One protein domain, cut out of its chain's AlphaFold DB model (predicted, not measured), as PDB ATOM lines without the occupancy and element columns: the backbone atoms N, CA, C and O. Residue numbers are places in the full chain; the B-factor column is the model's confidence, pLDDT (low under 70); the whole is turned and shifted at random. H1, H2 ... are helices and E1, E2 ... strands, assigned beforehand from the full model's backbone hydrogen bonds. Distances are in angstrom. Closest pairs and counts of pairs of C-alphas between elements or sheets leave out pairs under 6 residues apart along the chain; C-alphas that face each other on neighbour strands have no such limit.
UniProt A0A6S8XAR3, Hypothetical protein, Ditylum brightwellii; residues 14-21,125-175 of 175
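This is residues 14 to 21 and 125 to 175 of the 175 residues of the protein "Hypothetical protein" of Ditylum brightwellii (UniProt A0A6S8XAR3). A small wall of three parallel strands has H3 slanting over one face, at a distance, and the short H1 on that same face; H2 grazes the sheet near the end where E2 begins. H2 and H3 stay apart, with residues 163 to 168 between them. The 59 printed residues hold E1, H1, H2, E2, H3 and E3 in that order, of mixed class; the sheet's order is E1, E2, E3. The whole is compact, radius of gyration of the C-alphas 10.6 A, and spans 29 by 20 by 19 A.

E1, residues 14 to 17, is parallel to E2, residues 144 to 149, at 20 degrees; N 16 and O 146 are within hydrogen-bond range at 2.8 A. H1, residues 18 to 21, is on the sheet at a height of 5.9 A, over none of the strands; the closest C-alphas of H1 and E2, Lys 18 and Thr 149, are 5.5 A apart. H2, residues 131 to 140, only grazes the sheet with residues 135 to 139; its closest C-alpha to E2 is Lys 139, 7.5 A from that of Ile 145. E3, residues 171 to 174, is parallel to E2 at 13 degrees, with N 173 and O 147 at 2.9 A. H3, residues 153 to 162, is on the same face as H1, at a height of 10.9 A, over E2 and only just over E3, with 3 of its C-alphas; it runs slantwise to the strands, at 44 degrees to E2 on the local plane. The closest C-alphas of H3 and E3, Arg 153 and Leu 174, are 7.1 A apart. E2, H3 and E3 form a strand-helix-strand unit, two parallel neighbour strands joined through a helix, with a right-handed crossover. In H2 and H3 every O i to N i+4 pair is within hydrogen-bond range; H1 is too short for such a pair.

E1 begins at C-alpha 14, (74.763, 101.503, 117.199). H2 and H3 are each 14.3 A long and E2 is 16.8 A. E3 ends at C-alpha 174, (75.124, 117.213, 118.093).

Residues 22 to 124 are not printed; C-alphas 21 and 125 are 11.7 A apart across the cut. Of the links printed whole, none is long. Mean pLDDT of the printed part is 90.4, and residue 175 is under 70.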
ATOM      1  N   ILE A  14      74.580 101.088 118.586       93.50
ATOM      2  CA  ILE A  14      74.763 101.503 117.199       93.50
ATOM      3  C   ILE A  14      74.579 103.016 117.155       93.50
ATOM      4  O   ILE A  14      73.581 103.535 117.656       93.50
ATOM      5  N   VAL A  15      75.554 103.710 116.570       93.38
ATOM      6  CA  VAL A  15      75.492 105.151 116.323       93.38
ATOM      7  C   VAL A  15      75.240 105.349 114.839       93.38
ATOM      8  O   VAL A  15      76.054 104.935 114.016       93.38
ATOM      9  N   PHE A  16      74.109 105.955 114.507       93.25
ATOM     10  CA  PHE A  16      73.782 106.351 113.149       93.25
ATOM     11  C   PHE A  16      74.181 107.802 112.921       93.25
ATOM     12  O   PHE A  16      73.854 108.666 113.734       93.25
ATOM     13  N   ASP A  17      74.834 108.072 111.798       89.19
ATOM     14  CA  ASP A  17      74.880 109.428 111.266       89.19
ATOM     15  C   ASP A  17      73.513 109.773 110.648       89.19
ATOM     16  O   ASP A  17      72.969 108.977 109.874       89.19
ATOM     17  N   LYS A  18      72.921 110.919 111.006       89.00
ATOM     18  CA  LYS A  18      71.588 111.299 110.505       89.00
ATOM     19  C   LYS A  18      71.611 111.412 108.986       89.00
ATOM     20  O   LYS A  18      70.867 110.695 108.326       89.00
ATOM     21  N   ASP A  19      72.445 112.286 108.446       80.00
ATOM     22  CA  ASP A  19      72.333 112.746 107.060       80.00
ATOM     23  C   ASP A  19      73.115 111.876 106.068       80.00
ATOM     24  O   ASP A  19      72.785 111.849 104.886       80.00
ATOM     25  N   GLY A  20      74.091 111.099 106.546       72.56
ATOM     26  CA  GLY A  20      74.808 110.099 105.754       72.56
ATOM     27  C   GLY A  20      74.305 108.662 105.917       72.56
ATOM     28  O   GLY A  20      74.711 107.799 105.138       72.56
ATOM     29  N   THR A  21      73.437 108.363 106.898       82.31
ATOM     30  CA  THR A  21      72.916 106.989 107.104       82.31
ATOM     31  C   THR A  21      71.392 106.884 107.165       82.31
ATOM     32  O   THR A  21      70.846 105.881 106.702       82.31
ATOM     33  N   GLU A 125      63.239 112.877 103.686       88.44
ATOM     34  CA  GLU A 125      62.719 111.513 103.694       88.44
ATOM     35  C   GLU A 125      63.787 110.562 104.254       88.44
ATOM     36  O   GLU A 125      64.985 110.797 104.056       88.44
ATOM     37  N   PRO A 126      63.403 109.466 104.927       91.44
ATOM     38  CA  PRO A 126      64.371 108.472 105.352       91.44
ATOM     39  C   PRO A 126      64.938 107.723 104.132       91.44
ATOM     40  O   PRO A 126      64.217 107.399 103.188       91.44
ATOM     41  N   LEU A 127      66.227 107.378 104.164       90.06
ATOM     42  CA  LEU A 127      66.881 106.556 103.134       90.06
ATOM     43  C   LEU A 127      66.336 105.121 103.106       90.06
ATOM     44  O   LEU A 127      66.331 104.463 102.065       90.06
ATOM     45  N   VAL A 128      65.869 104.630 104.256       89.00
ATOM     46  CA  VAL A 128      65.263 103.305 104.406       89.00
ATOM     47  C   VAL A 128      63.750 103.462 104.525       89.00
ATOM     48  O   VAL A 128      63.250 104.027 105.492       89.00
ATOM     49  N   SER A 129      63.010 102.892 103.573       86.62
ATOM     50  CA  SER A 129      61.547 103.027 103.477       86.62
ATOM     51  C   SER A 129      60.772 102.516 104.698       86.62
ATOM     52  O   SER A 129      59.675 102.993 104.964       86.62
ATOM     53  N   ASN A 130      61.329 101.567 105.456       90.81
ATOM     54  CA  ASN A 130      60.759 101.089 106.718       90.81
ATOM     55  C   ASN A 130      61.772 101.209 107.864       90.81
ATOM     56  O   ASN A 130      62.121 100.228 108.530       90.81
ATOM     57  N   LEU A 131      62.300 102.423 108.041       94.31
ATOM     58  CA  LEU A 131      63.317 102.723 109.044       94.31
ATOM     59  C   LEU A 131      62.867 102.358 110.469       94.31
ATOM     60  O   LEU A 131      63.652 101.814 111.245       94.31
ATOM     61  N   GLU A 132      61.594 102.577 110.798       95.38
ATOM     62  CA  GLU A 132      61.023 102.214 112.098       95.38
ATOM     63  C   GLU A 132      61.110 100.704 112.373       95.38
ATOM     64  O   GLU A 132      61.531 100.294 113.457       95.38
ATOM     65  N   ALA A 133      60.766  99.849 111.400       95.50
ATOM     66  CA  ALA A 133      60.885  98.402 111.575       95.50
ATOM     67  C   ALA A 133      62.347  97.963 111.738       95.50
ATOM     68  O   ALA A 133      62.638  97.107 112.574       95.50
ATOM     69  N   LEU A 134      63.272  98.570 110.985       94.81
ATOM     70  CA  LEU A 134      64.705  98.319 111.144       94.81
ATOM     71  C   LEU A 134      65.162  98.642 112.573       94.81
ATOM     72  O   LEU A 134      65.787  97.803 113.221       94.81
ATOM     73  N   MET A 135      64.813  99.822 113.090       95.94
ATOM     74  CA  MET A 135      65.190 100.232 114.445       95.94
ATOM     75  C   MET A 135      64.572  99.332 115.517       95.94
ATOM     76  O   MET A 135      65.271  98.911 116.437       95.94
ATOM     77  N   ASN A 136      63.303  98.945 115.372       96.50
ATOM     78  CA  ASN A 136      62.664  97.986 116.275       96.50
ATOM     79  C   ASN A 136      63.375  96.624 116.285       96.50
ATOM     80  O   ASN A 136      63.609  96.058 117.354       96.50
ATOM     81  N   CYS A 137      63.780  96.113 115.119       95.88
ATOM     82  CA  CYS A 137      64.560  94.879 115.020       95.88
ATOM     83  C   CYS A 137      65.910  94.978 115.746       95.88
ATOM     84  O   CYS A 137      66.346  94.000 116.354       95.88
ATOM     85  N   LEU A 138      66.569  96.140 115.707       94.62
ATOM     86  CA  LEU A 138      67.815  96.377 116.442       94.62
ATOM     87  C   LEU A 138      67.566  96.459 117.956       94.62
ATOM     88  O   LEU A 138      68.273  95.814 118.730       94.62
ATOM     89  N   LYS A 139      66.512  97.161 118.391       94.25
ATOM     90  CA  LYS A 139      66.117  97.222 119.811       94.25
ATOM     91  C   LYS A 139      65.789  95.838 120.369       94.25
ATOM     92  O   LYS A 139      66.233  95.503 121.464       94.25
ATOM     93  N   ALA A 140      65.076  95.006 119.608       94.62
ATOM     94  CA  ALA A 140      64.746  93.633 119.997       94.62
ATOM     95  C   ALA A 140      65.988  92.739 120.181       94.62
ATOM     96  O   ALA A 140      65.944  91.771 120.937       94.62
ATOM     97  N   GLN A 141      67.104  93.080 119.529       93.00
ATOM     98  CA  GLN A 141      68.400  92.413 119.693       93.00
ATOM     99  C   GLN A 141      69.230  92.976 120.860       93.00
ATOM    100  O   GLN A 141      70.344  92.516 121.096       93.00
ATOM    101  N   GLY A 142      68.700  93.948 121.612       92.69
ATOM    102  CA  GLY A 142      69.368  94.540 122.771       92.69
ATOM    103  C   GLY A 142      70.323  95.688 122.439       92.69
ATOM    104  O   GLY A 142      71.097  96.087 123.309       92.69
ATOM    105  N   PHE A 143      70.281  96.235 121.218       95.19
ATOM    106  CA  PHE A 143      71.075  97.413 120.874       95.19
ATOM    107  C   PHE A 143      70.466  98.692 121.454       95.19
ATOM    108  O   PHE A 143      69.263  98.933 121.369       95.19
ATOM    109  N   THR A 144      71.332  99.547 121.984       95.06
ATOM    110  CA  THR A 144      71.058 100.968 122.218       95.06
ATOM    111  C   THR A 144      71.220 101.713 120.895       95.06
ATOM    112  O   THR A 144      72.189 101.474 120.173       95.06
ATOM    113  N   ILE A 145      70.297 102.609 120.561       96.19
ATOM    114  CA  ILE A 145      70.337 103.379 119.314       96.19
ATOM    115  C   ILE A 145      70.711 104.819 119.635       96.19
ATOM    116  O   ILE A 145      70.033 105.490 120.412       96.19
ATOM    117  N   ALA A 146      71.776 105.309 119.010       95.31
ATOM    118  CA  ALA A 146      72.179 106.703 119.080       95.31
ATOM    119  C   ALA A 146      72.178 107.346 117.689       95.31
ATOM    120  O   ALA A 146      72.449 106.678 116.692       95.31
ATOM    121  N   ILE A 147      71.908 108.649 117.637       94.06
ATOM    122  CA  ILE A 147      72.067 109.480 116.441       94.06
ATOM    123  C   ILE A 147      73.152 110.523 116.698       94.06
ATOM    124  O   ILE A 147      73.170 111.160 117.754       94.06
ATOM    125  N   CYS A 148      74.034 110.698 115.722       91.25
ATOM    126  CA  CYS A 148      75.045 111.743 115.659       91.25
ATOM    127  C   CYS A 148      74.790 112.591 114.406       91.25
ATOM    128  O   CYS A 148      74.503 112.033 113.352       91.25
ATOM    129  N   THR A 149      74.833 113.917 114.517       87.94
ATOM    130  CA  THR A 149      74.633 114.831 113.376       87.94
ATOM    131  C   THR A 149      75.223 116.207 113.678       87.94
ATOM    132  O   THR A 149      75.369 116.564 114.847       87.94
ATOM    133  N   SER A 150      75.558 116.964 112.635       83.62
ATOM    134  CA  SER A 150      75.931 118.383 112.707       83.62
ATOM    135  C   SER A 150      74.719 119.325 112.707       83.62
ATOM    136  O   SER A 150      74.873 120.531 112.903       83.62
ATOM    137  N   ASP A 151      73.510 118.801 112.493       82.81
ATOM    138  CA  ASP A 151      72.283 119.587 112.554       82.81
ATOM    139  C   ASP A 151      71.956 120.049 113.971       82.81
ATOM    140  O   ASP A 151      72.340 119.451 114.978       82.81
ATOM    141  N   ASP A 152      71.148 121.105 114.063       82.94
ATOM    142  CA  ASP A 152      70.637 121.549 115.347       82.94
ATOM    143  C   ASP A 152      69.621 120.553 115.952       82.94
ATOM    144  O   ASP A 152      69.019 119.688 115.297       82.94
ATOM    145  N   ARG A 153      69.392 120.689 117.265       86.56
ATOM    146  CA  ARG A 153      68.479 119.815 118.020       86.56
ATOM    147  C   ARG A 153      67.047 119.845 117.491       86.56
ATOM    148  O   ARG A 153      66.333 118.848 117.600       86.56
ATOM    149  N   LYS A 154      66.581 121.002 117.023       85.12
ATOM    150  CA  LYS A 154      65.204 121.203 116.576       85.12
ATOM    151  C   LYS A 154      64.978 120.474 115.253       85.12
ATOM    152  O   LYS A 154      64.026 119.695 115.201       85.12
ATOM    153  N   ALA A 155      65.868 120.653 114.278       83.88
ATOM    154  CA  ALA A 155      65.837 119.950 112.995       83.88
ATOM    155  C   ALA A 155      65.917 118.430 113.208       83.88
ATOM    156  O   ALA A 155      65.036 117.680 112.779       83.88
ATOM    157  N   THR A 156      66.878 117.976 114.024       88.56
ATOM    158  CA  THR A 156      67.052 116.554 114.369       88.56
ATOM    159  C   THR A 156      65.778 115.949 114.972       88.56
ATOM    160  O   THR A 156      65.313 114.887 114.553       88.56
ATOM    161  N   ASN A 157      65.162 116.638 115.937       89.38
ATOM    162  CA  ASN A 157      63.918 116.188 116.565       89.38
ATOM    163  C   ASN A 157      62.737 116.152 115.589       89.38
ATOM    164  O   ASN A 157      61.845 115.319 115.756       89.38
ATOM    165  N   PHE A 158      62.692 117.063 114.618       88.44
ATOM    166  CA  PHE A 158      61.630 117.096 113.619       88.44
ATOM    167  C   PHE A 158      61.747 115.905 112.663       88.44
ATOM    168  O   PHE A 158      60.778 115.162 112.513       88.44
ATOM    169  N   CYS A 159      62.946 115.639 112.133       89.94
ATOM    170  CA  CYS A 159      63.214 114.464 111.299       89.94
ATOM    171  C   CYS A 159      62.863 113.160 112.029       89.94
ATOM    172  O   CYS A 159      62.090 112.354 111.520       89.94
ATOM    173  N   MET A 160      63.333 112.982 113.272       92.56
ATOM    174  CA  MET A 160      63.032 111.773 114.051       92.56
ATOM    175  C   MET A 160      61.530 111.558 114.282       92.56
ATOM    176  O   MET A 160      61.074 110.415 114.345       92.56
ATOM    177  N   LYS A 161      60.752 112.635 114.440       92.06
ATOM    178  CA  LYS A 161      59.290 112.549 114.567       92.06
ATOM    179  C   LYS A 161      58.638 112.172 113.242       92.06
ATOM    180  O   LYS A 161      57.774 111.303 113.239       92.06
ATOM    181  N   ASN A 162      59.066 112.782 112.141       90.31
ATOM    182  CA  ASN A 162      58.517 112.504 110.814       90.31
ATOM    183  C   ASN A 162      58.813 111.080 110.349       90.31
ATOM    184  O   ASN A 162      57.954 110.442 109.753       90.31
ATOM    185  N   TRP A 163      59.990 110.555 110.684       93.12
ATOM    186  CA  TRP A 163      60.366 109.168 110.402       93.12
ATOM    187  C   TRP A 163      59.783 108.167 111.411       93.12
ATOM    188  O   TRP A 163      60.061 106.977 111.315       93.12
ATOM    189  N   ASN A 164      59.003 108.642 112.388       93.88
ATOM    190  CA  ASN A 164      58.421 107.855 113.474       93.88
ATOM    191  C   ASN A 164      59.444 107.039 114.296       93.88
ATOM    192  O   ASN A 164      59.149 105.955 114.785       93.88
ATOM    193  N   ILE A 165      60.656 107.570 114.491       95.25
ATOM    194  CA  ILE A 165      61.737 106.899 115.240       95.25
ATOM    195  C   ILE A 165      62.111 107.589 116.551       95.25
ATOM    196  O   ILE A 165      62.923 107.065 117.306       95.25
ATOM    197  N   ALA A 166      61.542 108.761 116.853       95.00
ATOM    198  CA  ALA A 166      61.931 109.556 118.023       95.00
ATOM    199  C   ALA A 166      61.859 108.786 119.356       95.00
ATOM    200  O   ALA A 166      62.603 109.085 120.280       95.00
ATOM    201  N   HIS A 167      60.970 107.797 119.452       95.75
ATOM    202  CA  HIS A 167      60.792 106.951 120.634       95.75
ATOM    203  C   HIS A 167      61.745 105.740 120.683       95.75
ATOM    204  O   HIS A 167      61.791 105.037 121.690       95.75
ATOM    205  N   LEU A 168      62.483 105.481 119.599       96.31
ATOM    206  CA  LEU A 168      63.423 104.366 119.452       96.31
ATOM    207  C   LEU A 168      64.883 104.798 119.636       96.31
ATOM    208  O   LEU A 168      65.742 103.941 119.834       96.31
ATOM    209  N   VAL A 169      65.155 106.103 119.573       95.69
ATOM    210  CA  VAL A 169      66.486 106.695 119.739       95.69
ATOM    211  C   VAL A 169      66.731 106.992 121.217       95.69
ATOM    212  O   VAL A 169      66.021 107.784 121.831       95.69
ATOM    213  N   ASP A 170      67.758 106.368 121.786       94.44
ATOM    214  CA  ASP A 170      68.118 106.499 123.198       94.44
ATOM    215  C   ASP A 170      69.003 107.730 123.457       94.44
ATOM    216  O   ASP A 170      68.923 108.355 124.516       94.44
ATOM    217  N   VAL A 171      69.861 108.091 122.494       92.25
ATOM    218  CA  VAL A 171      70.825 109.198 122.617       92.25
ATOM    219  C   VAL A 171      70.889 109.999 121.314       92.25
ATOM    220  O   VAL A 171      70.973 109.428 120.233       92.25
ATOM    221  N   SER A 172      70.903 111.330 121.406       89.50
ATOM    222  CA  SER A 172      71.142 112.228 120.266       89.50
ATOM    223  C   SER A 172      72.266 113.210 120.602       89.50
ATOM    224  O   SER A 172      72.146 114.010 121.540       89.50
ATOM    225  N   VAL A 173      73.359 113.107 119.845       86.88
ATOM    226  CA  VAL A 173      74.581 113.912 119.960       86.88
ATOM    227  C   VAL A 173      74.643 114.886 118.786       86.88
ATOM    228  O   VAL A 173      74.403 114.491 117.648       86.88
ATOM    229  N   LEU A 174      74.956 116.147 119.081       81.44
ATOM    230  CA  LEU A 174      75.124 117.213 118.093       81.44
ATOM    231  C   LEU A 174      76.621 117.532 118.008       81.44
ATOM    232  O   LEU A 174      77.257 117.626 119.066       81.44
ATOM    233  N   GLN A 175      77.162 117.632 116.795       64.44
ATOM    234  CA  GLN A 175      78.577 117.907 116.516       64.44
ATOM    235  C   GLN A 175      78.813 119.345 116.074       64.44
ATOM    236  O   GLN A 175      78.019 119.848 115.252       64.44
TER     237      GLN A 175